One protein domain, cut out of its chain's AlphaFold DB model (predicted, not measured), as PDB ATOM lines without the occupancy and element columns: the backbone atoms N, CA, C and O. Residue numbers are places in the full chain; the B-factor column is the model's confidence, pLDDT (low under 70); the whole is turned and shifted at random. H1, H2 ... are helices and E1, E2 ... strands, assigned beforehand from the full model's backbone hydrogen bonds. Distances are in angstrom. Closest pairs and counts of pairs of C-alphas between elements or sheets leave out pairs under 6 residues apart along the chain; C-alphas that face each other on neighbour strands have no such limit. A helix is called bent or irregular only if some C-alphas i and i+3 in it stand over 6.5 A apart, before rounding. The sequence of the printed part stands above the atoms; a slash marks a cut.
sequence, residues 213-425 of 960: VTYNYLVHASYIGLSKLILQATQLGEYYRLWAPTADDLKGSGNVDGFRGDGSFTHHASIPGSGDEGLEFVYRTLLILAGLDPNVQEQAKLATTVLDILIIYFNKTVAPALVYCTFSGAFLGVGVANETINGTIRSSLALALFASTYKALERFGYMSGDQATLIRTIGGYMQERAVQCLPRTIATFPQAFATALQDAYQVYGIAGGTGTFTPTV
ATOM      1  N   VAL A 213     -30.987 -19.839 -42.998       80.50
ATOM      2  CA  VAL A 213     -31.709 -20.792 -43.860       80.50
ATOM      3  C   VAL A 213     -31.025 -22.158 -43.866       80.50
ATOM      4  O   VAL A 213     -31.678 -23.157 -43.567       80.50
ATOM      5  N   THR A 214     -29.723 -22.236 -44.158       78.81
ATOM      6  CA  THR A 214     -28.987 -23.515 -44.205       78.81
ATOM      7  C   THR A 214     -29.061 -24.243 -42.864       78.81
ATOM      8  O   THR A 214     -29.224 -25.463 -42.819       78.81
ATOM      9  N   TYR A 215     -29.014 -23.491 -41.765       77.31
ATOM     10  CA  TYR A 215     -29.196 -23.991 -40.413       77.31
ATOM     11  C   TYR A 215     -30.599 -24.572 -40.185       77.31
ATOM     12  O   TYR A 215     -30.740 -25.713 -39.737       77.31
ATOM     13  N   ASN A 216     -31.644 -23.839 -40.569       75.31
ATOM     14  CA  ASN A 216     -33.023 -24.309 -40.487       75.31
ATOM     15  C   ASN A 216     -33.251 -25.559 -41.365       75.31
ATOM     16  O   ASN A 216     -33.860 -26.530 -40.915       75.31
ATOM     17  N   TYR A 217     -32.684 -25.612 -42.573       74.12
ATOM     18  CA  TYR A 217     -32.717 -26.803 -43.433       74.12
ATOM     19  C   TYR A 217     -31.959 -28.003 -42.837       74.12
ATOM     20  O   TYR A 217     -32.350 -29.148 -43.079       74.12
ATOM     21  N   LEU A 218     -30.896 -27.770 -42.057       71.44
ATOM     22  CA  LEU A 218     -30.150 -28.819 -41.358       71.44
ATOM     23  C   LEU A 218     -30.978 -29.442 -40.229       71.44
ATOM     24  O   LEU A 218     -31.112 -30.664 -40.201       71.44
ATOM     25  N   VAL A 219     -31.558 -28.638 -39.330       67.62
ATOM     26  CA  VAL A 219     -32.358 -29.171 -38.207       67.62
ATOM     27  C   VAL A 219     -33.547 -29.986 -38.717       67.62
ATOM     28  O   VAL A 219     -33.834 -31.056 -38.194       67.62
ATOM     29  N   HIS A 220     -34.207 -29.527 -39.783       68.88
ATOM     30  CA  HIS A 220     -35.388 -30.194 -40.338       68.88
ATOM     31  C   HIS A 220     -35.073 -31.251 -41.413       68.88
ATOM     32  O   HIS A 220     -35.986 -31.723 -42.100       68.88
ATOM     33  N   ALA A 221     -33.809 -31.661 -41.576       65.69
ATOM     34  CA  ALA A 221     -33.374 -32.615 -42.607       65.69
ATOM     35  C   ALA A 221     -34.088 -33.984 -42.534       65.69
ATOM     36  O   ALA A 221     -34.308 -34.621 -43.569       65.69
ATOM     37  N   SER A 222     -34.503 -34.398 -41.332       59.91
ATOM     38  CA  SER A 222     -35.396 -35.533 -41.040       59.91
ATOM     39  C   SER A 222     -36.742 -35.459 -41.772       59.91
ATOM     40  O   SER A 222     -37.249 -36.478 -42.247       59.91
ATOM     41  N   TYR A 223     -37.312 -34.257 -41.889       61.28
ATOM     42  CA  TYR A 223     -38.626 -34.003 -42.482       61.28
ATOM     43  C   TYR A 223     -38.549 -33.613 -43.968       61.28
ATOM     44  O   TYR A 223     -39.466 -33.948 -44.720       61.28
ATOM     45  N   ILE A 224     -37.475 -32.934 -44.405       59.91
ATOM     46  CA  ILE A 224     -37.370 -32.343 -45.760       59.91
ATOM     47  C   ILE A 224     -36.402 -33.062 -46.722       59.91
ATOM     48  O   ILE A 224     -36.513 -32.868 -47.934       59.91
ATOM     49  N   GLY A 225     -35.498 -33.909 -46.212       60.69
ATOM     50  CA  GLY A 225     -34.583 -34.754 -46.992       60.69
ATOM     51  C   GLY A 225     -33.214 -34.136 -47.331       60.69
ATOM     52  O   GLY A 225     -33.100 -32.977 -47.730       60.69
ATOM     53  N   LEU A 226     -32.156 -34.957 -47.239       59.03
ATOM     54  CA  LEU A 226     -30.743 -34.544 -47.367       59.03
ATOM     55  C   LEU A 226     -30.353 -33.893 -48.704       59.03
ATOM     56  O   LEU A 226     -29.397 -33.124 -48.742       59.03
ATOM     57  N   SER A 227     -31.055 -34.178 -49.804       64.00
ATOM     58  CA  SER A 227     -30.712 -33.597 -51.111       64.00
ATOM     59  C   SER A 227     -30.889 -32.077 -51.146       64.00
ATOM     60  O   SER A 227     -30.129 -31.398 -51.831       64.00
ATOM     61  N   LYS A 228     -31.836 -31.530 -50.369       64.50
ATOM     62  CA  LYS A 228     -31.979 -30.079 -50.185       64.50
ATOM     63  C   LYS A 228     -30.867 -29.503 -49.306       64.50
ATOM     64  O   LYS A 228     -30.365 -28.426 -49.604       64.50
ATOM     65  N   LEU A 229     -30.458 -30.234 -48.266       63.66
ATOM     66  CA  LEU A 229     -29.378 -29.816 -47.370       63.66
ATOM     67  C   LEU A 229     -28.054 -29.640 -48.124       63.66
ATOM     68  O   LEU A 229     -27.409 -28.617 -47.951       63.66
ATOM     69  N   ILE A 230     -27.669 -30.583 -48.991       64.88
ATOM     70  CA  ILE A 230     -26.406 -30.497 -49.756       64.88
ATOM     71  C   ILE A 230     -26.370 -29.250 -50.659       64.88
ATOM     72  O   ILE A 230     -25.321 -28.623 -50.791       64.88
ATOM     73  N   LEU A 231     -27.508 -28.857 -51.243       68.94
ATOM     74  CA  LEU A 231     -27.612 -27.654 -52.074       68.94
ATOM     75  C   LEU A 231     -27.358 -26.376 -51.253       68.94
ATOM     76  O   LEU A 231     -26.454 -25.613 -51.578       68.94
ATOM     77  N   GLN A 232     -28.087 -26.195 -50.150       71.75
ATOM     78  CA  GLN A 232     -27.953 -25.031 -49.257       71.75
ATOM     79  C   GLN A 232     -26.563 -24.977 -48.603       71.75
ATOM     80  O   GLN A 232     -25.898 -23.948 -48.591       71.75
ATOM     81  N   ALA A 233     -26.051 -26.131 -48.173       67.69
ATOM     82  CA  ALA A 233     -24.699 -26.279 -47.646       67.69
ATOM     83  C   ALA A 233     -23.614 -25.906 -48.683       67.69
ATOM     84  O   ALA A 233     -22.558 -25.402 -48.309       67.69
ATOM     85  N   THR A 234     -23.878 -26.089 -49.984       69.69
ATOM     86  CA  THR A 234     -22.995 -25.598 -51.057       69.69
ATOM     87  C   THR A 234     -23.092 -24.077 -51.209       69.69
ATOM     88  O   THR A 234     -22.061 -23.425 -51.326       69.69
ATOM     89  N   GLN A 235     -24.299 -23.501 -51.150       74.62
ATOM     90  CA  GLN A 235     -24.522 -22.049 -51.236       74.62
ATOM     91  C   GLN A 235     -23.869 -21.286 -50.071       74.62
ATOM     92  O   GLN A 235     -23.190 -20.288 -50.298       74.62
ATOM     93  N   LEU A 236     -23.961 -21.807 -48.844       77.06
ATOM     94  CA  LEU A 236     -23.225 -21.284 -47.687       77.06
ATOM     95  C   LEU A 236     -21.704 -21.247 -47.927       77.06
ATOM     96  O   LEU A 236     -21.032 -20.311 -47.495       77.06
ATOM     97  N   GLY A 237     -21.160 -22.233 -48.649       73.69
ATOM     98  CA  GLY A 237     -19.747 -22.280 -49.033       73.69
ATOM     99  C   GLY A 237     -19.294 -21.107 -49.911       73.69
ATOM    100  O   GLY A 237     -18.120 -20.744 -49.872       73.69
ATOM    101  N   GLU A 238     -20.206 -20.457 -50.643       74.81
ATOM    102  CA  GLU A 238     -19.895 -19.294 -51.487       74.81
ATOM    103  C   GLU A 238     -19.569 -18.043 -50.653       74.81
ATOM    104  O   GLU A 238     -18.670 -17.277 -51.004       74.81
ATOM    105  N   TYR A 239     -20.219 -17.873 -49.497       75.56
ATOM    106  CA  TYR A 239     -19.932 -16.796 -48.536       75.56
ATOM    107  C   TYR A 239     -18.625 -17.006 -47.751       75.56
ATOM    108  O   TYR A 239     -18.099 -16.068 -47.146       75.56
ATOM    109  N   TYR A 240     -18.076 -18.223 -47.807       76.12
ATOM    110  CA  TYR A 240     -16.743 -18.585 -47.316       76.12
ATOM    111  C   TYR A 240     -15.677 -18.614 -48.429       76.12
ATOM    112  O   TYR A 240     -14.538 -19.015 -48.194       76.12
ATOM    113  N   ARG A 241     -15.979 -18.138 -49.643       69.62
ATOM    114  CA  ARG A 241     -14.927 -17.796 -50.614       69.62
ATOM    115  C   ARG A 241     -14.248 -16.491 -50.186       69.62
ATOM    116  O   ARG A 241     -14.899 -15.583 -49.679       69.62
ATOM    117  N   LEU A 242     -12.937 -16.374 -50.408       63.44
ATOM    118  CA  LEU A 242     -12.217 -15.114 -50.195       63.44
ATOM    119  C   LEU A 242     -12.551 -14.148 -51.339       63.44
ATOM    120  O   LEU A 242     -11.959 -14.232 -52.416       63.44
ATOM    121  N   TRP A 243     -13.507 -13.247 -51.117       63.56
ATOM    122  CA  TRP A 243     -13.922 -12.282 -52.132       63.56
ATOM    123  C   TRP A 243     -12.890 -11.155 -52.289       63.56
ATOM    124  O   TRP A 243     -12.510 -10.500 -51.315       63.56
ATOM    125  N   ALA A 244     -12.483 -10.921 -53.537       59.91
ATOM    126  CA  ALA A 244     -11.802  -9.715 -53.996       59.91
ATOM    127  C   ALA A 244     -12.735  -9.026 -55.013       59.91
ATOM    128  O   ALA A 244     -13.143  -9.681 -55.976       59.91
ATOM    129  N   PRO A 245     -13.132  -7.759 -54.799       57.84
ATOM    130  CA  PRO A 245     -14.103  -7.085 -55.649       57.84
ATOM    131  C   PRO A 245     -13.507  -6.757 -57.023       57.84
ATOM    132  O   PRO A 245     -12.318  -6.451 -57.172       57.84
ATOM    133  N   THR A 246     -14.341  -6.793 -58.054       56.38
ATOM    134  CA  THR A 246     -13.964  -6.353 -59.397       56.38
ATOM    135  C   THR A 246     -14.063  -4.832 -59.537       56.38
ATOM    136  O   THR A 246     -14.626  -4.118 -58.702       56.38
ATOM    137  N   ALA A 247     -13.527  -4.317 -60.645       52.16
ATOM    138  CA  ALA A 247     -13.596  -2.900 -60.988       52.16
ATOM    139  C   ALA A 247     -15.021  -2.385 -61.265       52.16
ATOM    140  O   ALA A 247     -15.196  -1.168 -61.359       52.16
ATOM    141  N   ASP A 248     -16.003  -3.273 -61.434       50.50
ATOM    142  CA  ASP A 248     -17.403  -2.913 -61.672       50.50
ATOM    143  C   ASP A 248     -18.256  -3.086 -60.403       50.50
ATOM    144  O   ASP A 248     -19.132  -2.255 -60.158       50.50
ATOM    145  N   ASP A 249     -17.916  -4.040 -59.524       53.31
ATOM    146  CA  ASP A 249     -18.547  -4.189 -58.200       53.31
ATOM    147  C   ASP A 249     -18.423  -2.901 -57.370       53.31
ATOM    148  O   ASP A 249     -19.419  -2.399 -56.842       53.31
ATOM    149  N   LEU A 250     -17.220  -2.307 -57.366       51.97
ATOM    150  CA  LEU A 250     -16.899  -1.035 -56.698       51.97
ATOM    151  C   LEU A 250     -17.531   0.207 -57.356       51.97
ATOM    152  O   LEU A 250     -17.463   1.294 -56.784       51.97
ATOM    153  N   LYS A 251     -18.104   0.097 -58.564       42.78
ATOM    154  CA  LYS A 251     -18.752   1.220 -59.277       42.78
ATOM    155  C   LYS A 251     -20.277   1.175 -59.225       42.78
ATOM    156  O   LYS A 251     -20.921   2.157 -59.596       42.78
ATOM    157  N   GLY A 252     -20.853   0.053 -58.802       45.41
ATOM    158  CA  GLY A 252     -22.292  -0.135 -58.651       45.41
ATOM    159  C   GLY A 252     -22.695  -0.415 -57.207       45.41
ATOM    160  O   GLY A 252     -21.977  -0.114 -56.257       45.41
ATOM    161  N   SER A 253     -23.854  -1.045 -57.048       39.88
ATOM    162  CA  SER A 253     -24.285  -1.717 -55.817       39.88
ATOM    163  C   SER A 253     -23.740  -3.157 -55.736       39.88
ATOM    164  O   SER A 253     -24.424  -4.045 -55.243       39.88
ATOM    165  N   GLY A 254     -22.545  -3.413 -56.288       45.38
ATOM    166  CA  GLY A 254     -22.058  -4.766 -56.586       45.38
ATOM    167  C   GLY A 254     -21.160  -5.409 -55.526       45.38
ATOM    168  O   GLY A 254     -20.895  -6.603 -55.620       45.38
ATOM    169  N   ASN A 255     -20.701  -4.668 -54.511       56.31
ATOM    170  CA  ASN A 255     -19.898  -5.254 -53.434       56.31
ATOM    171  C   ASN A 255     -20.664  -6.384 -52.717       56.31
ATOM    172  O   ASN A 255     -21.724  -6.164 -52.135       56.31
ATOM    173  N   VAL A 256     -20.075  -7.579 -52.717       69.62
ATOM    174  CA  VAL A 256     -20.653  -8.806 -52.152       69.62
ATOM    175  C   VAL A 256     -20.357  -8.895 -50.651       69.62
ATOM    176  O   VAL A 256     -19.196  -8.811 -50.252       69.62
ATOM    177  N   ASP A 257     -21.372  -9.079 -49.809       81.69
ATOM    178  CA  ASP A 257     -21.230  -9.339 -48.368       81.69
ATOM    179  C   ASP A 257     -20.473 -10.651 -48.087       81.69
ATOM    180  O   ASP A 257     -20.593 -11.622 -48.835       81.69
ATOM    181  N   GLY A 258     -19.712 -10.707 -46.991       86.00
ATOM    182  CA  GLY A 258     -18.980 -11.904 -46.563       86.00
ATOM    183  C   GLY A 258     -17.511 -11.657 -46.215       86.00
ATOM    184  O   GLY A 258     -17.086 -10.526 -45.954       86.00
ATOM    185  N   PHE A 259     -16.731 -12.742 -46.201       86.88
ATOM    186  CA  PHE A 259     -15.303 -12.712 -45.875       86.88
ATOM    187  C   PHE A 259     -14.421 -12.175 -47.016       86.88
ATOM    188  O   PHE A 259     -14.783 -12.169 -48.197       86.88
ATOM    189  N   ARG A 260     -13.235 -11.697 -46.633       83.44
ATOM    190  CA  ARG A 260     -12.264 -10.986 -47.474       83.44
ATOM    191  C   ARG A 260     -10.882 -11.628 -47.393       83.44
ATOM    192  O   ARG A 260     -10.561 -12.309 -46.422       83.44
ATOM    193  N   GLY A 261     -10.031 -11.378 -48.393       76.12
ATOM    194  CA  GLY A 261      -8.684 -11.969 -48.496       76.12
ATOM    195  C   GLY A 261      -7.728 -11.690 -47.320       76.12
ATOM    196  O   GLY A 261      -6.759 -12.431 -47.132       76.12
ATOM    197  N   ASP A 262      -8.002 -10.649 -46.531       81.31
ATOM    198  CA  ASP A 262      -7.290 -10.249 -45.307       81.31
ATOM    199  C   ASP A 262      -7.871 -10.877 -44.018       81.31
ATOM    200  O   ASP A 262      -7.324 -10.685 -42.937       81.31
ATOM    201  N   GLY A 263      -8.955 -11.654 -44.119       88.19
ATOM    202  CA  GLY A 263      -9.688 -12.228 -42.988       88.19
ATOM    203  C   GLY A 263     -10.843 -11.366 -42.479       88.19
ATOM    204  O   GLY A 263     -11.653 -11.864 -41.701       88.19
ATOM    205  N   SER A 264     -10.966 -10.113 -42.927       90.69
ATOM    206  CA  SER A 264     -12.055  -9.234 -42.506       90.69
ATOM    207  C   SER A 264     -13.412  -9.662 -43.081       90.69
ATOM    208  O   SER A 264     -13.503 -10.458 -44.017       90.69
ATOM    209  N   PHE A 265     -14.484  -9.134 -42.491       91.25
ATOM    210  CA  PHE A 265     -15.868  -9.398 -42.886       91.25
ATOM    211  C   PHE A 265     -16.617  -8.080 -43.108       91.25
ATOM    212  O   PHE A 265     -16.631  -7.214 -42.221       91.25
ATOM    213  N   THR A 266     -17.243  -7.950 -44.280       86.50
ATOM    214  CA  THR A 266     -18.045  -6.790 -44.699       86.50
ATOM    215  C   THR A 266     -19.508  -7.200 -44.880       86.50
ATOM    216  O   THR A 266     -19.774  -8.268 -45.429       86.50
ATOM    217  N   HIS A 267     -20.445  -6.340 -44.484       85.38
ATOM    218  CA  HIS A 267     -21.887  -6.524 -44.695       85.38
ATOM    219  C   HIS A 267     -22.546  -5.254 -45.258       85.38
ATOM    220  O   HIS A 267     -21.942  -4.174 -45.226       85.38
ATOM    221  N   HIS A 268     -23.755  -5.387 -45.814       80.12
ATOM    222  CA  HIS A 268     -24.485  -4.341 -46.539       80.12
ATOM    223  C   HIS A 268     -23.574  -3.554 -47.502       80.12
ATOM    224  O   HIS A 268     -23.419  -2.330 -47.417       80.12
ATOM    225  N   ALA A 269     -22.903  -4.296 -48.387       75.25
ATOM    226  CA  ALA A 269     -21.945  -3.861 -49.402       75.25
ATOM    227  C   ALA A 269     -20.656  -3.173 -48.893       75.25
ATOM    228  O   ALA A 269     -19.707  -3.022 -49.663       75.25
ATOM    229  N   SER A 270     -20.586  -2.688 -47.649       79.75
ATOM    230  CA  SER A 270     -19.623  -1.618 -47.319       79.75
ATOM    231  C   SER A 270     -19.311  -1.388 -45.841       79.75
ATOM    232  O   SER A 270     -18.439  -0.573 -45.531       79.75
ATOM    233  N   ILE A 271     -19.997  -2.068 -44.924       85.69
ATOM    234  CA  ILE A 271     -19.854  -1.860 -43.481       85.69
ATOM    235  C   ILE A 271     -18.838  -2.872 -42.926       85.69
ATOM    236  O   ILE A 271     -19.066  -4.079 -43.037       85.69
ATOM    237  N   PRO A 272     -17.728  -2.440 -42.295       88.75
ATOM    238  CA  PRO A 272     -16.841  -3.342 -41.562       88.75
ATOM    239  C   PRO A 272     -17.494  -3.778 -40.238       88.75
ATOM    240  O   PRO A 272     -17.417  -3.082 -39.223       88.75
ATOM    241  N   GLY A 273     -18.160  -4.934 -40.268       91.12
ATOM    242  CA  GLY A 273     -18.908  -5.526 -39.147       91.12
ATOM    243  C   GLY A 273     -18.245  -6.771 -38.565       91.12
ATOM    244  O   GLY A 273     -18.920  -7.670 -38.070       91.12
ATOM    245  N   SER A 274     -16.920  -6.882 -38.673       94.25
ATOM    246  CA  SER A 274     -16.191  -8.122 -38.380       94.25
ATOM    247  C   SER A 274     -16.209  -8.540 -36.906       94.25
ATOM    248  O   SER A 274     -15.981  -9.710 -36.617       94.25
ATOM    249  N   GLY A 275     -16.490  -7.620 -35.981       94.19
ATOM    250  CA  GLY A 275     -16.755  -7.922 -34.572       94.19
ATOM    251  C   GLY A 275     -18.244  -7.989 -34.222       94.19
ATOM    252  O   GLY A 275     -18.562  -8.183 -33.057       94.19
ATOM    253  N   ASP A 276     -19.148  -7.796 -35.184       91.81
ATOM    254  CA  ASP A 276     -20.598  -7.711 -34.978       91.81
ATOM    255  C   ASP A 276     -21.305  -8.829 -35.765       91.81
ATOM    256  O   ASP A 276     -21.198  -9.994 -35.380       91.81
ATOM    257  N   GLU A 277     -21.912  -8.523 -36.914       90.69
ATOM    258  CA  GLU A 277     -22.498  -9.513 -37.831       90.69
ATOM    259  C   GLU A 277     -21.521 -10.627 -38.252       90.69
ATOM    260  O   GLU A 277     -21.933 -11.769 -38.449       90.69
ATOM    261  N   GLY A 278     -20.213 -10.343 -38.307       93.75
ATOM    262  CA  GLY A 278     -19.191 -11.365 -38.538       93.75
ATOM    263  C   GLY A 278     -19.161 -12.445 -37.447       93.75
ATOM    264  O   GLY A 278     -19.087 -13.630 -37.766       93.75
ATOM    265  N   LEU A 279     -19.291 -12.074 -36.166       94.50
ATOM    266  CA  LEU A 279     -19.362 -13.049 -35.068       94.50
ATOM    267  C   LEU A 279     -20.674 -13.842 -35.102       94.50
ATOM    268  O   LEU A 279     -20.676 -15.031 -34.779       94.50
ATOM    269  N   GLU A 280     -21.778 -13.220 -35.513       91.56
ATOM    270  CA  GLU A 280     -23.063 -13.908 -35.654       91.56
ATOM    271  C   GLU A 280     -23.052 -14.916 -36.814       91.56
ATOM    272  O   GLU A 280     -23.449 -16.066 -36.625       91.56
ATOM    273  N   PHE A 281     -22.510 -14.549 -37.978       92.69
ATOM    274  CA  PHE A 281     -22.338 -15.460 -39.113       92.69
ATOM    275  C   PHE A 281     -21.460 -16.670 -38.750       92.69
ATOM    276  O   PHE A 281     -21.817 -17.817 -39.046       92.69
ATOM    277  N   VAL A 282     -20.360 -16.438 -38.023       94.31
ATOM    278  CA  VAL A 282     -19.515 -17.510 -37.469       94.31
ATOM    279  C   VAL A 282     -20.303 -18.376 -36.486       94.31
ATOM    280  O   VAL A 282     -20.231 -19.602 -36.572       94.31
ATOM    281  N   TYR A 283     -21.115 -17.789 -35.601       91.12
ATOM    282  CA  TYR A 283     -21.950 -18.555 -34.675       91.12
ATOM    283  C   TYR A 283     -22.974 -19.442 -35.389       91.12
ATOM    284  O   TYR A 283     -22.982 -20.655 -35.164       91.12
ATOM    285  N   ARG A 284     -23.788 -18.877 -36.293       85.38
ATOM    286  CA  ARG A 284     -24.757 -19.633 -37.107       85.38
ATOM    287  C   ARG A 284     -24.059 -20.772 -37.866       85.38
ATOM    288  O   ARG A 284     -24.549 -21.900 -37.878       85.38
ATOM    289  N   THR A 285     -22.860 -20.532 -38.397       88.19
ATOM    290  CA  THR A 285     -22.075 -21.567 -39.093       88.19
ATOM    291  C   THR A 285     -21.529 -22.648 -38.144       88.19
ATOM    292  O   THR A 285     -21.534 -23.829 -38.490       88.19
ATOM    293  N   LEU A 286     -21.130 -22.312 -36.914       87.62
ATOM    294  CA  LEU A 286     -20.724 -23.288 -35.887       87.62
ATOM    295  C   LEU A 286     -21.897 -24.128 -35.346       87.62
ATOM    296  O   LEU A 286     -21.681 -25.222 -34.810       87.62
ATOM    297  N   LEU A 287     -23.145 -23.675 -35.516       79.62
ATOM    298  CA  LEU A 287     -24.320 -24.536 -35.349       79.62
ATOM    299  C   LEU A 287     -24.396 -25.599 -36.455       79.62
ATOM    300  O   LEU A 287     -24.655 -26.765 -36.160       79.62
ATOM    301  N   ILE A 288     -24.084 -25.225 -37.699       80.75
ATOM    302  CA  ILE A 288     -24.080 -26.125 -38.861       80.75
ATOM    303  C   ILE A 288     -22.939 -27.150 -38.768       80.75
ATOM    304  O   ILE A 288     -23.190 -28.354 -38.844       80.75
ATOM    305  N   LEU A 289     -21.695 -26.712 -38.521       83.12
ATOM    306  CA  LEU A 289     -20.524 -27.601 -38.415       83.12
ATOM    307  C   LEU A 289     -20.632 -28.626 -37.273       83.12
ATOM    308  O   LEU A 289     -20.085 -29.728 -37.368       83.12
ATOM    309  N   ALA A 290     -21.351 -28.300 -36.196       78.50
ATOM    310  CA  ALA A 290     -21.637 -29.256 -35.128       78.50
ATOM    311  C   ALA A 290     -22.521 -30.421 -35.608       78.50
ATOM    312  O   ALA A 290     -22.396 -31.538 -35.102       78.50
ATOM    313  N   GLY A 291     -23.360 -30.196 -36.619       72.81
ATOM    314  CA  GLY A 291     -24.225 -31.215 -37.196       72.81
ATOM    315  C   GLY A 291     -23.570 -32.132 -38.231       72.81
ATOM    316  O   GLY A 291     -23.904 -33.314 -38.289       72.81
ATOM    317  N   LEU A 292     -22.621 -31.612 -39.014       77.19
ATOM    318  CA  LEU A 292     -21.960 -32.341 -40.105       77.19
ATOM    319  C   LEU A 292     -21.191 -33.583 -39.617       77.19
ATOM    320  O   LEU A 292     -20.615 -33.571 -38.531       77.19
ATOM    321  N   ASP A 293     -21.139 -34.651 -40.414       76.69
ATOM    322  CA  ASP A 293     -20.364 -35.867 -40.132       76.69
ATOM    323  C   ASP A 293     -19.012 -35.848 -40.884       76.69
ATOM    324  O   ASP A 293     -19.014 -35.834 -42.118       76.69
ATOM    325  N   PRO A 294     -17.851 -35.886 -40.192       81.00
ATOM    326  CA  PRO A 294     -16.534 -35.901 -40.838       81.00
ATOM    327  C   PRO A 294     -16.266 -37.145 -41.701       81.00
ATOM    328  O   PRO A 294     -15.329 -37.136 -42.495       81.00
ATOM    329  N   ASN A 295     -17.072 -38.205 -41.585       82.31
ATOM    330  CA  ASN A 295     -16.952 -39.407 -42.416       82.31
ATOM    331  C   ASN A 295     -17.666 -39.275 -43.779       82.31
ATOM    332  O   ASN A 295     -17.521 -40.156 -44.626       82.31
ATOM    333  N   VAL A 296     -18.442 -38.205 -44.005       79.00
ATOM    334  CA  VAL A 296     -19.146 -37.941 -45.271       79.00
ATOM    335  C   VAL A 296     -18.352 -36.917 -46.082       79.00
ATOM    336  O   VAL A 296     -18.187 -35.776 -45.656       79.00
ATOM    337  N   GLN A 297     -17.862 -37.316 -47.260       79.69
ATOM    338  CA  GLN A 297     -16.868 -36.559 -48.031       79.69
ATOM    339  C   GLN A 297     -17.316 -35.130 -48.383       79.69
ATOM    340  O   GLN A 297     -16.527 -34.192 -48.279       79.69
ATOM    341  N   GLU A 298     -18.575 -34.941 -48.775       74.94
ATOM    342  CA  GLU A 298     -19.145 -33.638 -49.126       74.94
ATOM    343  C   GLU A 298     -19.246 -32.714 -47.904       74.94
ATOM    344  O   GLU A 298     -18.971 -31.518 -47.998       74.94
ATOM    345  N   GLN A 299     -19.591 -33.277 -46.744       78.06
ATOM    346  CA  GLN A 299     -19.733 -32.537 -45.489       78.06
ATOM    347  C   GLN A 299     -18.364 -32.175 -44.901       78.06
ATOM    348  O   GLN A 299     -18.166 -31.047 -44.453       78.06
ATOM    349  N   ALA A 300     -17.396 -33.094 -44.977       82.38
ATOM    350  CA  ALA A 300     -16.002 -32.825 -44.648       82.38
ATOM    351  C   ALA A 300     -15.409 -31.730 -45.553       82.38
ATOM    352  O   ALA A 300     -14.780 -30.811 -45.038       82.38
ATOM    353  N   LYS A 301     -15.672 -31.757 -46.872       81.44
ATOM    354  CA  LYS A 301     -15.210 -30.708 -47.802       81.44
ATOM    355  C   LYS A 301     -15.734 -29.323 -47.410       81.44
ATOM    356  O   LYS A 301     -14.950 -28.379 -47.378       81.44
ATOM    357  N   LEU A 302     -17.027 -29.196 -47.098       81.31
ATOM    358  CA  LEU A 302     -17.591 -27.924 -46.632       81.31
ATOM    359  C   LEU A 302     -16.960 -27.477 -45.309       81.31
ATOM    360  O   LEU A 302     -16.593 -26.313 -45.174       81.31
ATOM    361  N   ALA A 303     -16.806 -28.396 -44.351       85.88
ATOM    362  CA  ALA A 303     -16.169 -28.088 -43.078       85.88
ATOM    363  C   ALA A 303     -14.735 -27.570 -43.274       85.88
ATOM    364  O   ALA A 303     -14.389 -26.563 -42.668       85.88
ATOM    365  N   THR A 304     -13.943 -28.174 -44.168       86.56
ATOM    366  CA  THR A 304     -12.617 -27.667 -44.560       86.56
ATOM    367  C   THR A 304     -12.693 -26.236 -45.098       86.56
ATOM    368  O   THR A 304     -12.034 -25.347 -44.563       86.56
ATOM    369  N   THR A 305     -13.552 -25.977 -46.096       84.75
ATOM    370  CA  THR A 305     -13.714 -24.636 -46.689       84.75
ATOM    371  C   THR A 305     -14.090 -23.573 -45.658       84.75
ATOM    372  O   THR A 305     -13.562 -22.468 -45.718       84.75
ATOM    373  N   VAL A 306     -14.954 -23.889 -44.691       89.31
ATOM    374  CA  VAL A 306     -15.293 -22.962 -43.600       89.31
ATOM    375  C   VAL A 306     -14.112 -22.783 -42.639       89.31
ATOM    376  O   VAL A 306     -13.734 -21.656 -42.324       89.31
ATOM    377  N   LEU A 307     -13.524 -23.879 -42.153       92.31
ATOM    378  CA  LEU A 307     -12.527 -23.857 -41.079       92.31
ATOM    379  C   LEU A 307     -11.220 -23.168 -41.493       92.31
ATOM    380  O   LEU A 307     -10.666 -22.423 -40.685       92.31
ATOM    381  N   ASP A 308     -10.777 -23.327 -42.743       88.69
ATOM    382  CA  ASP A 308      -9.608 -22.614 -43.281       88.69
ATOM    383  C   ASP A 308      -9.784 -21.083 -43.190       88.69
ATOM    384  O   ASP A 308      -8.863 -20.360 -42.810       88.69
ATOM    385  N   ILE A 309     -10.992 -20.582 -43.469       90.56
ATOM    386  CA  ILE A 309     -11.334 -19.153 -43.407       90.56
ATOM    387  C   ILE A 309     -11.456 -18.681 -41.958       90.56
ATOM    388  O   ILE A 309     -10.961 -17.604 -41.625       90.56
ATOM    389  N   LEU A 310     -12.054 -19.492 -41.076       94.19
ATOM    390  CA  LEU A 310     -12.131 -19.171 -39.649       94.19
ATOM    391  C   LEU A 310     -10.732 -19.051 -39.026       94.19
ATOM    392  O   LEU A 310     -10.511 -18.136 -38.237       94.19
ATOM    393  N   ILE A 311      -9.764 -19.892 -39.413       93.69
ATOM    394  CA  ILE A 311      -8.361 -19.747 -38.983       93.69
ATOM    395  C   ILE A 311      -7.802 -18.371 -39.390       93.69
ATOM    396  O   ILE A 311      -7.188 -17.698 -38.560       93.69
ATOM    397  N   ILE A 312      -8.041 -17.922 -40.629       91.44
ATOM    398  CA  ILE A 312      -7.581 -16.609 -41.115       91.44
ATOM    399  C   ILE A 312      -8.263 -15.473 -40.333       91.44
ATOM    400  O   ILE A 312      -7.568 -14.605 -39.804       91.44
ATOM    401  N   TYR A 313      -9.591 -15.501 -40.203       95.25
ATOM    402  CA  TYR A 313     -10.385 -14.508 -39.467       95.25
ATOM    403  C   TYR A 313      -9.974 -14.401 -37.991       95.25
ATOM    404  O   TYR A 313      -9.741 -13.299 -37.485       95.25
ATOM    405  N   PHE A 314      -9.810 -15.530 -37.292       96.88
ATOM    406  CA  PHE A 314      -9.407 -15.510 -35.886       96.88
ATOM    407  C   PHE A 314      -7.958 -15.036 -35.690       96.88
ATOM    408  O   PHE A 314      -7.684 -14.366 -34.693       96.88
ATOM    409  N   ASN A 315      -7.055 -15.318 -36.637       94.06
ATOM    410  CA  ASN A 315      -5.656 -14.885 -36.579       94.06
ATOM    411  C   ASN A 315      -5.451 -13.405 -36.947       94.06
ATOM    412  O   ASN A 315      -4.753 -12.695 -36.228       94.06
ATOM    413  N   LYS A 316      -6.038 -12.947 -38.062       91.56
ATOM    414  CA  LYS A 316      -5.818 -11.600 -38.621       91.56
ATOM    415  C   LYS A 316      -6.821 -10.554 -38.146       91.56
ATOM    416  O   LYS A 316      -6.497  -9.375 -38.117       91.56
ATOM    417  N   THR A 317      -8.040 -10.937 -37.775       95.19
ATOM    418  CA  THR A 317      -9.075  -9.959 -37.401       95.19
ATOM    419  C   THR A 317      -9.427 -10.036 -35.923       95.19
ATOM    420  O   THR A 317      -9.364  -9.017 -35.242       95.19
ATOM    421  N   VAL A 318      -9.732 -11.219 -35.380       96.56
ATOM    422  CA  VAL A 318     -10.188 -11.326 -33.982       96.56
ATOM    423  C   VAL A 318      -9.052 -11.137 -32.974       96.56
ATOM    424  O   VAL A 318      -9.133 -10.222 -32.160       96.56
ATOM    425  N   ALA A 319      -7.991 -11.954 -32.999       94.38
ATOM    426  CA  ALA A 319      -6.913 -11.852 -32.004       94.38
ATOM    427  C   ALA A 319      -6.240 -10.455 -31.944       94.38
ATOM    428  O   ALA A 319      -5.945 -10.001 -30.834       94.38
ATOM    429  N   PRO A 320      -6.067  -9.726 -33.067       93.25
ATOM    430  CA  PRO A 320      -5.600  -8.338 -33.052       93.25
ATOM    431  C   PRO A 320      -6.634  -7.329 -32.513       93.25
ATOM    432  O   PRO A 320      -6.257  -6.388 -31.812       93.25
ATOM    433  N   ALA A 321      -7.930  -7.512 -32.804       93.69
ATOM    434  CA  ALA A 321      -9.011  -6.611 -32.374       93.69
ATOM    435  C   ALA A 321      -9.529  -6.861 -30.941       93.69
ATOM    436  O   ALA A 321     -10.286  -6.041 -30.409       93.69
ATOM    437  N   LEU A 322      -9.120  -7.967 -30.307       90.94
ATOM    438  CA  LEU A 322      -9.356  -8.269 -28.895       90.94
ATOM    439  C   LEU A 322      -8.402  -7.471 -28.000       90.94
ATOM    440  O   LEU A 322      -7.253  -7.855 -27.748       90.94
ATOM    441  N   VAL A 323      -8.898  -6.349 -27.481       85.94
ATOM    442  CA  VAL A 323      -8.099  -5.409 -26.699       85.94
ATOM    443  C   VAL A 323      -8.423  -5.532 -25.213       85.94
ATOM    444  O   VAL A 323      -9.360  -4.933 -24.682       85.94
ATOM    445  N   TYR A 324      -7.630  -6.359 -24.533       82.56
ATOM    446  CA  TYR A 324      -7.904  -6.827 -23.173       82.56
ATOM    447  C   TYR A 324      -9.303  -7.454 -23.115       82.56
ATOM    448  O   TYR A 324      -9.547  -8.447 -23.796       82.56
ATOM    449  N   CYS A 325     -10.230  -6.875 -22.354       87.94
ATOM    450  CA  CYS A 325     -11.591  -7.389 -22.256       87.94
ATOM    451  C   CYS A 325     -12.608  -6.720 -23.182       87.94
ATOM    452  O   CYS A 325     -13.757  -7.120 -23.114       87.94
ATOM    453  N   THR A 326     -12.224  -5.798 -24.076       89.62
ATOM    454  CA  THR A 326     -13.158  -5.142 -25.014       89.62
ATOM    455  C   THR A 326     -12.755  -5.365 -26.479       89.62
ATOM    456  O   THR A 326     -11.573  -5.373 -26.820       89.62
ATOM    457  N   PHE A 327     -13.733  -5.594 -27.357       92.69
ATOM    458  CA  PHE A 327     -13.531  -5.685 -28.805       92.69
ATOM    459  C   PHE A 327     -13.478  -4.264 -29.378       92.69
ATOM    460  O   PHE A 327     -14.358  -3.452 -29.081       92.69
ATOM    461  N   SER A 328     -12.460  -3.933 -30.178       92.81
ATOM    462  CA  SER A 328     -12.287  -2.550 -30.642       92.81
ATOM    463  C   SER A 328     -13.457  -2.062 -31.509       92.81
ATOM    464  O   SER A 328     -13.866  -2.723 -32.465       92.81
ATOM    465  N   GLY A 329     -13.953  -0.854 -31.205       90.12
ATOM    466  CA  GLY A 329     -15.086  -0.213 -31.886       90.12
ATOM    467  C   GLY A 329     -14.909  -0.036 -33.400       90.12
ATOM    468  O   GLY A 329     -15.896   0.038 -34.126       90.12
ATOM    469  N   ALA A 330     -13.664  -0.064 -33.889       92.12
ATOM    470  CA  ALA A 330     -13.307  -0.030 -35.309       92.12
ATOM    471  C   ALA A 330     -13.901  -1.178 -36.161       92.12
ATOM    472  O   ALA A 330     -13.900  -1.075 -37.388       92.12
ATOM    473  N   PHE A 331     -14.402  -2.246 -35.530       93.31
ATOM    474  CA  PHE A 331     -14.903  -3.466 -36.185       93.31
ATOM    475  C   PHE A 331     -16.400  -3.730 -35.978       93.31
ATOM    476  O   PHE A 331     -16.893  -4.782 -36.387       93.31
ATOM    477  N   LEU A 332     -17.110  -2.834 -35.288       91.12
ATOM    478  CA  LEU A 332     -18.438  -3.127 -34.735       91.12
ATOM    479  C   LEU A 332     -19.614  -2.607 -35.576       91.12
ATOM    480  O   LEU A 332     -20.735  -2.617 -35.078       91.12
ATOM    481  N   GLY A 333     -19.383  -2.133 -36.807       88.12
ATOM    482  CA  GLY A 333     -20.439  -1.653 -37.709       88.12
ATOM    483  C   GLY A 333     -21.455  -0.720 -37.034       88.12
ATOM    484  O   GLY A 333     -21.084   0.272 -36.405       88.12
ATOM    485  N   VAL A 334     -22.745  -1.057 -37.146       86.94
ATOM    486  CA  VAL A 334     -23.840  -0.382 -36.422       86.94
ATOM    487  C   VAL A 334     -23.916  -0.788 -34.945       86.94
ATOM    488  O   VAL A 334     -24.247   0.040 -34.092       86.94
ATOM    489  N   GLY A 335     -23.560  -2.032 -34.608       88.94
ATOM    490  CA  GLY A 335     -23.591  -2.570 -33.250       88.94
ATOM    491  C   GLY A 335     -22.661  -1.872 -32.259       88.94
ATOM    492  O   GLY A 335     -22.821  -2.056 -31.053       88.94
ATOM    493  N   VAL A 336     -21.763  -1.004 -32.734       88.44
ATOM    494  CA  VAL A 336     -20.969  -0.057 -31.935       88.44
ATOM    495  C   VAL A 336     -21.822   0.829 -31.004       88.44
ATOM    496  O   VAL A 336     -21.334   1.308 -29.980       88.44
ATOM    497  N   ALA A 337     -23.101   1.029 -31.340       88.62
ATOM    498  CA  ALA A 337     -24.074   1.789 -30.557       88.62
ATOM    499  C   ALA A 337     -24.904   0.939 -29.568       88.62
ATOM    500  O   ALA A 337     -25.716   1.498 -28.833       88.62
ATOM    501  N   ASN A 338     -24.738  -0.388 -29.545       87.75
ATOM    502  CA  ASN A 338     -25.537  -1.299 -28.720       87.75
ATOM    503  C   ASN A 338     -25.069  -1.284 -27.247       87.75
ATOM    504  O   ASN A 338     -23.895  -1.497 -26.942       87.75
ATOM    505  N   GLU A 339     -26.010  -1.010 -26.342       87.12
ATOM    506  CA  GLU A 339     -25.799  -0.891 -24.893       87.12
ATOM    507  C   GLU A 339     -25.640  -2.254 -24.202       87.12
ATOM    508  O   GLU A 339     -24.753  -2.431 -23.365       87.12
ATOM    509  N   THR A 340     -26.485  -3.223 -24.570       86.31
ATOM    510  CA  THR A 340     -26.585  -4.541 -23.923       86.31
ATOM    511  C   THR A 340     -25.495  -5.487 -24.408       86.31
ATOM    512  O   THR A 340     -24.807  -6.117 -23.609       86.31
ATOM    513  N   ILE A 341     -25.313  -5.575 -25.727       88.19
ATOM    514  CA  ILE A 341     -24.175  -6.249 -26.347       88.19
ATOM    515  C   ILE A 341     -23.200  -5.133 -26.699       88.19
ATOM    516  O   ILE A 341     -23.339  -4.492 -27.735       88.19
ATOM    517  N   ASN A 342     -22.240  -4.869 -25.813       88.06
ATOM    518  CA  ASN A 342     -21.217  -3.833 -25.982       88.06
ATOM    519  C   ASN A 342     -19.873  -4.440 -26.456       88.06
ATOM    520  O   ASN A 342     -19.813  -5.610 -26.844       88.06
ATOM    521  N   GLY A 343     -18.787  -3.658 -26.459       89.75
ATOM    522  CA  GLY A 343     -17.448  -4.150 -26.826       89.75
ATOM    523  C   GLY A 343     -16.949  -5.279 -25.913       89.75
ATOM    524  O   GLY A 343     -16.362  -6.251 -26.393       89.75
ATOM    525  N   THR A 344     -17.243  -5.212 -24.613       90.75
ATOM    526  CA  THR A 344     -16.817  -6.215 -23.623       90.75
ATOM    527  C   THR A 344     -17.590  -7.535 -23.718       90.75
ATOM    528  O   THR A 344     -17.000  -8.619 -23.628       90.75
ATOM    529  N   ILE A 345     -18.891  -7.479 -24.019       92.12
ATOM    530  CA  ILE A 345     -19.668  -8.676 -24.377       92.12
ATOM    531  C   ILE A 345     -19.146  -9.285 -25.686       92.12
ATOM    532  O   ILE A 345     -18.931 -10.492 -25.734       92.12
ATOM    533  N   ARG A 346     -18.859  -8.482 -26.722       93.19
ATOM    534  CA  ARG A 346     -18.327  -8.990 -28.005       93.19
ATOM    535  C   ARG A 346     -16.948  -9.631 -27.893       93.19
ATOM    536  O   ARG A 346     -16.718 -10.652 -28.531       93.19
ATOM    537  N   SER A 347     -16.064  -9.102 -27.046       93.88
ATOM    538  CA  SER A 347     -14.788  -9.756 -26.719       93.88
ATOM    539  C   SER A 347     -15.025 -11.172 -26.187       93.88
ATOM    540  O   SER A 347     -14.472 -12.153 -26.682       93.88
ATOM    541  N   SER A 348     -15.953 -11.286 -25.240       94.38
ATOM    542  CA  SER A 348     -16.320 -12.548 -24.601       94.38
ATOM    543  C   SER A 348     -17.027 -13.520 -25.558       94.38
ATOM    544  O   SER A 348     -16.747 -14.717 -25.523       94.38
ATOM    545  N   LEU A 349     -17.881 -13.023 -26.460       95.62
ATOM    546  CA  LEU A 349     -18.477 -13.811 -27.545       95.62
ATOM    547  C   LEU A 349     -17.401 -14.348 -28.498       95.62
ATOM    548  O   LEU A 349     -17.383 -15.541 -28.779       95.62
ATOM    549  N   ALA A 350     -16.469 -13.511 -28.951       96.94
ATOM    550  CA  ALA A 350     -15.407 -13.920 -29.867       96.94
ATOM    551  C   ALA A 350     -14.472 -14.979 -29.258       96.94
ATOM    552  O   ALA A 350     -14.131 -15.963 -29.916       96.94
ATOM    553  N   LEU A 351     -14.127 -14.832 -27.974       96.94
ATOM    554  CA  LEU A 351     -13.369 -15.830 -27.213       96.94
ATOM    555  C   LEU A 351     -14.119 -17.166 -27.108       96.94
ATOM    556  O   LEU A 351     -13.508 -18.229 -27.235       96.94
ATOM    557  N   ALA A 352     -15.437 -17.126 -26.913       95.56
ATOM    558  CA  ALA A 352     -16.280 -18.315 -26.873       95.56
ATOM    559  C   ALA A 352     -16.410 -18.998 -28.247       95.56
ATOM    560  O   ALA A 352     -16.277 -20.217 -28.356       95.56
ATOM    561  N   LEU A 353     -16.579 -18.218 -29.314       97.19
ATOM    562  CA  LEU A 353     -16.685 -18.721 -30.683       97.19
ATOM    563  C   LEU A 353     -15.364 -19.320 -31.189       97.19
ATOM    564  O   LEU A 353     -15.401 -20.323 -31.906       97.19
ATOM    565  N   PHE A 354     -14.203 -18.808 -30.761       97.81
ATOM    566  CA  PHE A 354     -12.932 -19.494 -31.013       97.81
ATOM    567  C   PHE A 354     -12.884 -20.871 -30.338       97.81
ATOM    568  O   PHE A 354     -12.432 -21.827 -30.959       97.81
ATOM    569  N   ALA A 355     -13.386 -21.023 -29.108       95.62
ATOM    570  CA  ALA A 355     -13.378 -22.316 -28.419       95.62
ATOM    571  C   ALA A 355     -14.280 -23.363 -29.107       95.62
ATOM    572  O   ALA A 355     -13.870 -24.515 -29.271       95.62
ATOM    573  N   SER A 356     -15.460 -22.965 -29.593       94.31
ATOM    574  CA  SER A 356     -16.291 -23.825 -30.452       94.31
ATOM    575  C   SER A 356     -15.623 -24.134 -31.798       94.31
ATOM    576  O   SER A 356     -15.694 -25.267 -32.275       94.31
ATOM    577  N   THR A 357     -14.923 -23.161 -32.394       96.81
ATOM    578  CA  THR A 357     -14.141 -23.361 -33.629       96.81
ATOM    579  C   THR A 357     -13.004 -24.355 -33.406       96.81
ATOM    580  O   THR A 357     -12.819 -25.262 -34.209       96.81
ATOM    581  N   TYR A 358     -12.296 -24.261 -32.279       96.12
ATOM    582  CA  TYR A 358     -11.250 -25.201 -31.889       96.12
ATOM    583  C   TYR A 358     -11.779 -26.638 -31.784       96.12
ATOM    584  O   TYR A 358     -11.193 -27.547 -32.366       96.12
ATOM    585  N   LYS A 359     -12.938 -26.858 -31.150       92.75
ATOM    586  CA  LYS A 359     -13.565 -28.192 -31.109       92.75
ATOM    587  C   LYS A 359     -13.977 -28.713 -32.491       92.75
ATOM    588  O   LYS A 359     -13.939 -29.921 -32.726       92.75
ATOM    589  N   ALA A 360     -14.355 -27.832 -33.420       93.00
ATOM    590  CA  ALA A 360     -14.576 -28.220 -34.810       93.00
ATOM    591  C   ALA A 360     -13.250 -28.602 -35.504       93.00
ATOM    592  O   ALA A 360     -13.186 -29.650 -36.141       93.00
ATOM    593  N   LEU A 361     -12.176 -27.832 -35.307       94.50
ATOM    594  CA  LEU A 361     -10.828 -28.144 -35.806       94.50
ATOM    595  C   LEU A 361     -10.319 -29.503 -35.281       94.50
ATOM    596  O   LEU A 361      -9.832 -30.314 -36.069       94.50
ATOM    597  N   GLU A 362     -10.502 -29.806 -33.990       92.88
ATOM    598  CA  GLU A 362     -10.228 -31.136 -33.420       92.88
ATOM    599  C   GLU A 362     -11.016 -32.237 -34.139       92.88
ATOM    600  O   GLU A 362     -10.439 -33.226 -34.595       92.88
ATOM    601  N   ARG A 363     -12.334 -32.050 -34.286       91.19
ATOM    602  CA  ARG A 363     -13.243 -33.030 -34.895       91.19
ATOM    603  C   ARG A 363     -12.937 -33.320 -36.367       91.19
ATOM    604  O   ARG A 363     -13.119 -34.456 -36.798       91.19
ATOM    605  N   PHE A 364     -12.506 -32.313 -37.124       90.31
ATOM    606  CA  PHE A 364     -12.174 -32.425 -38.547       90.31
ATOM    607  C   PHE A 364     -10.670 -32.660 -38.811       90.31
ATOM    608  O   PHE A 364     -10.242 -32.644 -39.961       90.31
ATOM    609  N   GLY A 365      -9.868 -32.950 -37.774       89.25
ATOM    610  CA  GLY A 365      -8.500 -33.475 -37.915       89.25
ATOM    611  C   GLY A 365      -7.376 -32.439 -38.048       89.25
ATOM    612  O   GLY A 365      -6.221 -32.819 -38.239       89.25
ATOM    613  N   TYR A 366      -7.665 -31.148 -37.880       88.25
ATOM    614  CA  TYR A 366      -6.703 -30.046 -38.051       88.25
ATOM    615  C   TYR A 366      -5.564 -30.014 -37.011       88.25
ATOM    616  O   TYR A 366      -4.599 -29.265 -37.163       88.25
ATOM    617  N   MET A 367      -5.644 -30.818 -35.946       87.38
ATOM    618  CA  MET A 367      -4.652 -30.828 -34.857       87.38
ATOM    619  C   MET A 367      -3.386 -31.655 -35.139       87.38
ATOM    620  O   MET A 367      -2.486 -31.710 -34.291       87.38
ATOM    621  N   SER A 368      -3.282 -32.251 -36.330       77.62
ATOM    622  CA  SER A 368      -2.083 -32.916 -36.848       77.62
ATOM    623  C   SER A 368      -1.577 -32.236 -38.122       77.62
ATOM    624  O   SER A 368      -2.360 -32.007 -39.037       77.62
ATOM    625  N   GLY A 369      -0.268 -31.978 -38.201       76.00
ATOM    626  CA  GLY A 369       0.355 -31.251 -39.314       76.00
ATOM    627  C   GLY A 369       0.590 -29.768 -39.007       76.00
ATOM    628  O   GLY A 369       0.433 -29.323 -37.869       76.00
ATOM    629  N   ASP A 370       0.994 -29.008 -40.022       75.19
ATOM    630  CA  ASP A 370       1.634 -27.695 -39.844       75.19
ATOM    631  C   ASP A 370       0.671 -26.605 -39.335       75.19
ATOM    632  O   ASP A 370       1.030 -25.796 -38.473       75.19
ATOM    633  N   GLN A 371      -0.599 -26.644 -39.761       81.88
ATOM    634  CA  GLN A 371      -1.661 -25.758 -39.253       81.88
ATOM    635  C   GLN A 371      -1.873 -25.889 -37.733       81.88
ATOM    636  O   GLN A 371      -2.279 -24.928 -37.078       81.88
ATOM    637  N   ALA A 372      -1.553 -27.041 -37.134       88.75
ATOM    638  CA  ALA A 372      -1.747 -27.271 -35.705       88.75
ATOM    639  C   ALA A 372      -0.803 -26.430 -34.821       88.75
ATOM    640  O   ALA A 372      -1.053 -26.286 -33.621       88.75
ATOM    641  N   THR A 373       0.277 -25.873 -35.377       90.50
ATOM    642  CA  THR A 373       1.100 -24.860 -34.695       90.50
ATOM    643  C   THR A 373       0.368 -23.521 -34.673       90.50
ATOM    644  O   THR A 373       0.154 -22.973 -33.594       90.50
ATOM    645  N   LEU A 374      -0.129 -23.056 -35.826       90.44
ATOM    646  CA  LEU A 374      -0.902 -21.813 -35.946       90.44
ATOM    647  C   LEU A 374      -2.127 -21.800 -35.021       90.44
ATOM    648  O   LEU A 374      -2.333 -20.844 -34.277       90.44
ATOM    649  N   ILE A 375      -2.904 -22.886 -35.012       94.88
ATOM    650  CA  ILE A 375      -4.103 -23.024 -34.169       94.88
ATOM    651  C   ILE A 375      -3.749 -22.921 -32.676       94.88
ATOM    652  O   ILE A 375      -4.485 -22.295 -31.912       94.88
ATOM    653  N   ARG A 376      -2.599 -23.469 -32.255       93.00
ATOM    654  CA  ARG A 376      -2.090 -23.327 -30.879       93.00
ATOM    655  C   ARG A 376      -1.606 -21.909 -30.570       93.00
ATOM    656  O   ARG A 376      -1.872 -21.438 -29.468       93.00
ATOM    657  N   THR A 377      -0.971 -21.219 -31.517       93.31
ATOM    658  CA  THR A 377      -0.560 -19.812 -31.364       93.31
ATOM    659  C   THR A 377      -1.772 -18.888 -31.205       93.31
ATOM    660  O   THR A 377      -1.836 -18.130 -30.238       93.31
ATOM    661  N   ILE A 378      -2.787 -19.015 -32.072       95.44
ATOM    662  CA  ILE A 378      -4.054 -18.270 -31.949       95.44
ATOM    663  C   ILE A 378      -4.725 -18.599 -30.609       95.44
ATOM    664  O   ILE A 378      -5.102 -17.695 -29.866       95.44
ATOM    665  N   GLY A 379      -4.815 -19.886 -30.255       96.38
ATOM    666  CA  GLY A 379      -5.371 -20.329 -28.978       96.38
ATOM    667  C   GLY A 379      -4.637 -19.761 -27.760       96.38
ATOM    668  O   GLY A 379      -5.284 -19.432 -26.769       96.38
ATOM    669  N   GLY A 380      -3.320 -19.555 -27.844       95.00
ATOM    670  CA  GLY A 380      -2.529 -18.875 -26.817       95.00
ATOM    671  C   GLY A 380      -2.906 -17.402 -26.636       95.00
ATOM    672  O   GLY A 380      -3.051 -16.953 -25.496       95.00
ATOM    673  N   TYR A 381      -3.146 -16.673 -27.734       93.19
ATOM    674  CA  TYR A 381      -3.665 -15.298 -27.693       93.19
ATOM    675  C   TYR A 381      -5.069 -15.234 -27.073       93.19
ATOM    676  O   TYR A 381      -5.346 -14.370 -26.239       93.19
ATOM    677  N   MET A 382      -5.949 -16.176 -27.426       95.69
ATOM    678  CA  MET A 382      -7.302 -16.241 -26.863       95.69
ATOM    679  C   MET A 382      -7.278 -16.610 -25.372       95.69
ATOM    680  O   MET A 382      -7.930 -15.952 -24.566       95.69
ATOM    681  N   GLN A 383      -6.478 -17.605 -24.975       94.12
ATOM    682  CA  GLN A 383      -6.316 -18.061 -23.588       94.12
ATOM    683  C   GLN A 383      -5.859 -16.932 -22.647       94.12
ATOM    684  O   GLN A 383      -6.345 -16.846 -21.517       94.12
ATOM    685  N   GLU A 384      -4.960 -16.052 -23.106       88.75
ATOM    686  CA  GLU A 384      -4.456 -14.900 -22.341       88.75
ATOM    687  C   GLU A 384      -5.575 -13.921 -21.941       88.75
ATOM    688  O   GLU A 384      -5.548 -13.354 -20.844       88.75
ATOM    689  N   ARG A 385      -6.596 -13.770 -22.796       89.81
ATOM    690  CA  ARG A 385      -7.784 -12.932 -22.560       89.81
ATOM    691  C   ARG A 385      -8.914 -13.690 -21.864       89.81
ATOM    692  O   ARG A 385      -9.513 -13.168 -20.927       89.81
ATOM    693  N   ALA A 386      -9.175 -14.931 -22.269       92.25
ATOM    694  CA  ALA A 386     -10.274 -15.767 -21.787       92.25
ATOM    695  C   ALA A 386     -10.354 -15.835 -20.255       92.25
ATOM    696  O   ALA A 386     -11.413 -15.575 -19.682       92.25
ATOM    697  N   VAL A 387      -9.221 -16.098 -19.595       87.19
ATOM    698  CA  VAL A 387      -9.122 -16.222 -18.128       87.19
ATOM    699  C   VAL A 387      -9.436 -14.903 -17.404       87.19
ATOM    700  O   VAL A 387      -9.946 -14.923 -16.287       87.19
ATOM    701  N   GLN A 388      -9.171 -13.751 -18.030       84.69
ATOM    702  CA  GLN A 388      -9.375 -12.426 -17.430       84.69
ATOM    703  C   GLN A 388     -10.787 -11.867 -17.670       84.69
ATOM    704  O   GLN A 388     -11.291 -11.088 -16.856       84.69
ATOM    705  N   CYS A 389     -11.406 -12.238 -18.796       88.31
ATOM    706  CA  CYS A 389     -12.565 -11.535 -19.348       88.31
ATOM    707  C   CYS A 389     -13.873 -12.332 -19.260       88.31
ATOM    708  O   CYS A 389     -14.879 -11.786 -18.807       88.31
ATOM    709  N   LEU A 390     -13.867 -13.633 -19.582       90.88
ATOM    710  CA  LEU A 390     -15.076 -14.470 -19.517       90.88
ATOM    711  C   LEU A 390     -15.714 -14.560 -18.112       90.88
ATOM    712  O   LEU A 390     -16.941 -14.677 -18.044       90.88
ATOM    713  N   PRO A 391     -14.967 -14.478 -16.989       89.06
ATOM    714  CA  PRO A 391     -15.573 -14.393 -15.657       89.06
ATOM    715  C   PRO A 391     -16.296 -13.068 -15.369       89.06
ATOM    716  O   PRO A 391     -17.133 -13.024 -14.472       89.06
ATOM    717  N   ARG A 392     -16.001 -11.983 -16.104       86.62
ATOM    718  CA  ARG A 392     -16.606 -10.651 -15.891       86.62
ATOM    719  C   ARG A 392     -17.995 -10.549 -16.505       86.62
ATOM    720  O   ARG A 392     -18.919 -10.044 -15.880       86.62
ATOM    721  N   THR A 393     -18.143 -11.057 -17.724       89.69
ATOM    722  CA  THR A 393     -19.399 -11.026 -18.489       89.69
ATOM    723  C   THR A 393     -20.345 -12.170 -18.141       89.69
ATOM    724  O   THR A 393     -21.429 -12.260 -18.699       89.69
ATOM    725  N   ILE A 394     -19.939 -13.082 -17.258       89.62
ATOM    726  CA  ILE A 394     -20.563 -14.394 -17.038       89.62
ATOM    727  C   ILE A 394     -22.072 -14.343 -16.732       89.62
ATOM    728  O   ILE A 394     -22.813 -15.218 -17.168       89.62
ATOM    729  N   ALA A 395     -22.534 -13.310 -16.021       86.19
ATOM    730  CA  ALA A 395     -23.935 -13.137 -15.627       86.19
ATOM    731  C   ALA A 395     -24.778 -12.361 -16.662       86.19
ATOM    732  O   ALA A 395     -26.006 -12.413 -16.612       86.19
ATOM    733  N   THR A 396     -24.129 -11.655 -17.593       88.25
ATOM    734  CA  THR A 396     -24.744 -10.853 -18.669       88.25
ATOM    735  C   THR A 396     -24.492 -11.436 -20.064       88.25
ATOM    736  O   THR A 396     -24.878 -10.842 -21.068       88.25
ATOM    737  N   PHE A 397     -23.847 -12.603 -20.143       90.00
ATOM    738  CA  PHE A 397     -23.491 -13.255 -21.396       90.00
ATOM    739  C   PHE A 397     -24.760 -13.656 -22.176       90.00
ATOM    740  O   PHE A 397     -25.653 -14.274 -21.589       90.00
ATOM    741  N   PRO A 398     -24.871 -13.342 -23.481       88.25
ATOM    742  CA  PRO A 398     -26.075 -13.622 -24.261       88.25
ATOM    743  C   PRO A 398     -26.488 -15.098 -24.230       88.25
ATOM    744  O   PRO A 398     -25.747 -15.980 -24.663       88.25
ATOM    745  N   GLN A 399     -27.709 -15.363 -23.751       81.31
ATOM    746  CA  GLN A 399     -28.218 -16.724 -23.520       81.31
ATOM    747  C   GLN A 399     -28.199 -17.600 -24.780       81.31
ATOM    748  O   GLN A 399     -27.927 -18.794 -24.694       81.31
ATOM    749  N   ALA A 400     -28.410 -16.997 -25.955       78.19
ATOM    750  CA  ALA A 400     -28.365 -17.683 -27.245       78.19
ATOM    751  C   ALA A 400     -27.006 -18.343 -27.554       78.19
ATOM    752  O   ALA A 400     -26.964 -19.225 -28.401       78.19
ATOM    753  N   PHE A 401     -25.921 -17.958 -26.870       84.62
ATOM    754  CA  PHE A 401     -24.553 -18.447 -27.081       84.62
ATOM    755  C   PHE A 401     -24.076 -19.384 -25.945       84.62
ATOM    756  O   PHE A 401     -22.875 -19.629 -25.805       84.62
ATOM    757  N   ALA A 402     -24.988 -19.926 -25.122       81.38
ATOM    758  CA  ALA A 402     -24.668 -20.707 -23.916       81.38
ATOM    759  C   ALA A 402     -23.671 -21.862 -24.141       81.38
ATOM    760  O   ALA A 402     -22.826 -22.132 -23.289       81.38
ATOM    761  N   THR A 403     -23.731 -22.530 -25.294       79.88
ATOM    762  CA  THR A 403     -22.828 -23.651 -25.604       79.88
ATOM    763  C   THR A 403     -21.462 -23.216 -26.124       79.88
ATOM    764  O   THR A 403     -20.482 -23.906 -25.858       79.88
ATOM    765  N   ALA A 404     -21.343 -22.034 -26.734       88.00
ATOM    766  CA  ALA A 404     -20.034 -21.436 -26.991       88.00
ATOM    767  C   ALA A 404     -19.345 -21.048 -25.666       88.00
ATOM    768  O   ALA A 404     -18.143 -21.253 -25.502       88.00
ATOM    769  N   LEU A 405     -20.109 -20.559 -24.679       88.88
ATOM    770  CA  LEU A 405     -19.600 -20.314 -23.323       88.88
ATOM    771  C   LEU A 405     -19.151 -21.621 -22.644       88.88
ATOM    772  O   LEU A 405     -18.072 -21.668 -22.054       88.88
ATOM    773  N   GLN A 406     -19.938 -22.694 -22.760       85.75
ATOM    774  CA  GLN A 406     -19.574 -24.027 -22.267       85.75
ATOM    775  C   GLN A 406     -18.281 -24.549 -22.918       85.75
ATOM    776  O   GLN A 406     -17.390 -25.041 -22.222       85.75
ATOM    777  N   ASP A 407     -18.145 -24.401 -24.239       88.69
ATOM    778  CA  ASP A 407     -16.928 -24.753 -24.971       88.69
ATOM    779  C   ASP A 407     -15.724 -23.949 -24.460       88.69
ATOM    780  O   ASP A 407     -14.673 -24.534 -24.201       88.69
ATOM    781  N   ALA A 408     -15.891 -22.646 -24.220       92.12
ATOM    782  CA  ALA A 408     -14.856 -21.770 -23.671       92.12
ATOM    783  C   ALA A 408     -14.370 -22.211 -22.284       92.12
ATOM    784  O   ALA A 408     -13.166 -22.299 -22.046       92.12
ATOM    785  N   TYR A 409     -15.287 -22.519 -21.363       89.19
ATOM    786  CA  TYR A 409     -14.922 -22.903 -19.995       89.19
ATOM    787  C   TYR A 409     -14.210 -24.258 -19.924       89.19
ATOM    788  O   TYR A 409     -13.390 -24.462 -19.027       89.19
ATOM    789  N   GLN A 410     -14.472 -25.146 -20.889       87.62
ATOM    790  CA  GLN A 410     -13.752 -26.408 -21.054       87.62
ATOM    791  C   GLN A 410     -12.379 -26.200 -21.720       87.62
ATOM    792  O   GLN A 410     -11.367 -26.578 -21.137       87.62
ATOM    793  N   VAL A 411     -12.323 -25.562 -22.896       92.00
ATOM    794  CA  VAL A 411     -11.086 -25.378 -23.686       92.00
ATOM    795  C   VAL A 411     -10.066 -24.497 -22.959       92.00
ATOM    796  O   VAL A 411      -8.885 -24.823 -22.915       92.00
ATOM    797  N   TYR A 412     -10.498 -23.405 -22.325       92.38
ATOM    798  CA  TYR A 412      -9.588 -22.517 -21.591       92.38
ATOM    799  C   TYR A 412      -9.338 -22.953 -20.136       92.38
ATOM    800  O   TYR A 412      -8.614 -22.267 -19.415       92.38
ATOM    801  N   GLY A 413      -9.933 -24.065 -19.680       86.38
ATOM    802  CA  GLY A 413      -9.752 -24.614 -18.329       86.38
ATOM    803  C   GLY A 413     -10.377 -23.799 -17.188       86.38
ATOM    804  O   GLY A 413     -10.148 -24.109 -16.020       86.38
ATOM    805  N   ILE A 414     -11.182 -22.773 -17.486       83.69
ATOM    806  CA  ILE A 414     -11.689 -21.799 -16.495       83.69
ATOM    807  C   ILE A 414     -12.540 -22.481 -15.405       83.69
ATOM    808  O   ILE A 414     -12.563 -22.022 -14.265       83.69
ATOM    809  N   ALA A 415     -13.158 -23.629 -15.703       69.25
ATOM    810  CA  ALA A 415     -13.861 -24.476 -14.733       69.25
ATOM    811  C   ALA A 415     -12.939 -25.276 -13.768       69.25
ATOM    812  O   ALA A 415     -13.333 -26.324 -13.264       69.25
ATOM    813  N   GLY A 416     -11.711 -24.807 -13.506       67.31
ATOM    814  CA  GLY A 416     -10.761 -25.435 -12.572       67.31
ATOM    815  C   GLY A 416      -9.869 -26.529 -13.174       67.31
ATOM    816  O   GLY A 416      -9.303 -27.330 -12.431       67.31
ATOM    817  N   GLY A 417      -9.738 -26.576 -14.502       69.31
ATOM    818  CA  GLY A 417      -8.838 -27.483 -15.221       69.31
ATOM    819  C   GLY A 417      -7.574 -26.788 -15.738       69.31
ATOM    820  O   GLY A 417      -7.453 -25.565 -15.718       69.31
ATOM    821  N   THR A 418      -6.626 -27.563 -16.260       74.88
ATOM    822  CA  THR A 418      -5.548 -27.017 -17.099       74.88
ATOM    823  C   THR A 418      -6.103 -26.692 -18.484       74.88
ATOM    824  O   THR A 418      -6.572 -27.603 -19.166       74.88
ATOM    825  N   GLY A 419      -6.049 -25.424 -18.900       81.00
ATOM    826  CA  GLY A 419      -6.465 -25.007 -20.243       81.00
ATOM    827  C   GLY A 419      -5.618 -25.632 -21.355       81.00
ATOM    828  O   GLY A 419      -4.458 -25.991 -21.145       81.00
ATOM    829  N   THR A 420      -6.204 -25.756 -22.546       88.12
ATOM    830  CA  THR A 420      -5.602 -26.411 -23.718       88.12
ATOM    831  C   THR A 420      -4.386 -25.665 -24.279       88.12
ATOM    832  O   THR A 420      -3.533 -26.280 -24.919       88.12
ATOM    833  N   PHE A 421      -4.276 -24.354 -24.039       93.06
ATOM    834  CA  PHE A 421      -3.220 -23.510 -24.602       93.06
ATOM    835  C   PHE A 421      -2.323 -22.886 -23.530       93.06
ATOM    836  O   PHE A 421      -2.744 -22.610 -22.407       93.06
ATOM    837  N   THR A 422      -1.080 -22.583 -23.903       91.12
ATOM    838  CA  THR A 422      -0.210 -21.699 -23.119       91.12
ATOM    839  C   THR A 422      -0.571 -20.237 -23.423       91.12
ATOM    840  O   THR A 422      -0.545 -19.863 -24.596       91.12
ATOM    841  N   PRO A 423      -0.893 -19.393 -22.421       91.19
ATOM    842  CA  PRO A 423      -1.172 -17.974 -22.645       91.19
ATOM    843  C   PRO A 423      -0.013 -17.277 -23.366       91.19
ATOM    844  O   PRO A 423       1.141 -17.432 -22.972       91.19
ATOM    845  N   THR A 424      -0.317 -16.505 -24.407       90.44
ATOM    846  CA  THR A 424       0.667 -15.740 -25.189       90.44
ATOM    847  C   THR A 424       0.103 -14.353 -25.477       90.44
ATOM    848  O   THR A 424      -1.086 -14.225 -25.749       90.44
ATOM    849  N   VAL A 425       0.930 -13.308 -25.440       87.56
ATOM    850  CA  VAL A 425       0.506 -11.943 -25.793       87.56
ATOM    851  C   VAL A 425       0.672 -11.740 -27.300       87.56
ATOM    852  O   VAL A 425       1.784 -11.855 -27.811       87.56
TER     853      VAL A 425
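This is residues 213 to 425 of the 960 residues of the protein "Putative Glycosaminoglycan polysaccharide lyase" of Giardia muris (UniProt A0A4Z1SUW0). Three helices, H4, H5 and H6, make the core, an up-and-down bundle whose centres form a triangle, open between H4 and H5, which are only close. H7 and H8 cover H6, both slanted to it, while H1 and H3 pack on the other side of the core, on H4 and H5 respectively, with short H2 beside them. The printed part has 213 residues with eight named helices and one named strand, in the order H1 H2 H3 E1 H4 H5 H6 H7 H8; the class is mostly helix. It is compact, with a radius of gyration of the C-alphas of 17.1 A and spans of 44 by 43 by 35 A.

Find C-alpha 297 at (-16.868, -36.559, -48.031); from there H5, the longest helix, runs 34.7 A to residue 321, with a kink of 39 degrees near residue 314. It is only just irregular: C-alphas 316 and 319 are 6.7 A apart. H4 is residues 277 to 291, 21.8 A, and H6 residues 343 to 363, 30.3 A. H7, residues 371 to 389, 26.8 A, has a kink of 29 degrees near residue 382. H8, residues 399 to 411, is irregular, with C-alphas 400 and 403 8.3 A apart, and ends at C-alpha 411 (-11.086, -25.378, -23.686). Look earlier for H1, residues 213 to 219, starting at (-31.709, -20.792, -43.860), H2, residues 221 to 224, H3, residues 226 to 239, 20.8 A, and E1, residues 265 to 267.

Start at H5: its residues 307 to 318 touch H6 in a hairpin, closest at C-alphas 307 and 361, 7.0 A. H6, the hub, touches H4 at C-alphas 350 and 279, 6.6 A, a shallow tilt of 28 degrees, the same way. H6 touches H8 at C-alphas 352 and 404, 4.9 A, a steep tilt of 60 degrees. H6 and H7 are a hairpin, closest at C-alphas 351 and 382, 6.1 A. On H5, residues 298 to 306 touch H3, closest at C-alphas 302 and 237, 6.5 A. H1 touches H4 at C-alphas 215 and 288, 5.8 A. H2 touches no helix. E1 pairs with no named strand; its residues 265 to 266 pair antiparallel with residues 258 to 259. Every O i to N i+4 pair is within hydrogen-bond range in H1 and H6, but 7 of 10 in H3, 10 of 11 in H4, 17 of 21 in H5, 12 of 15 in H7 and 7 of 9 in H8; H2 is too short for such a pair.

The farthest C-alphas, of Asp 248 and Gly 416, are 54.4 A apart. The printed part has no cut. The links H3 to E1 and H5 to H6 are long. Look for pLDDT under 70 at residues 219 to 231, 233 to 234, 241 to 256 and 415 to 417.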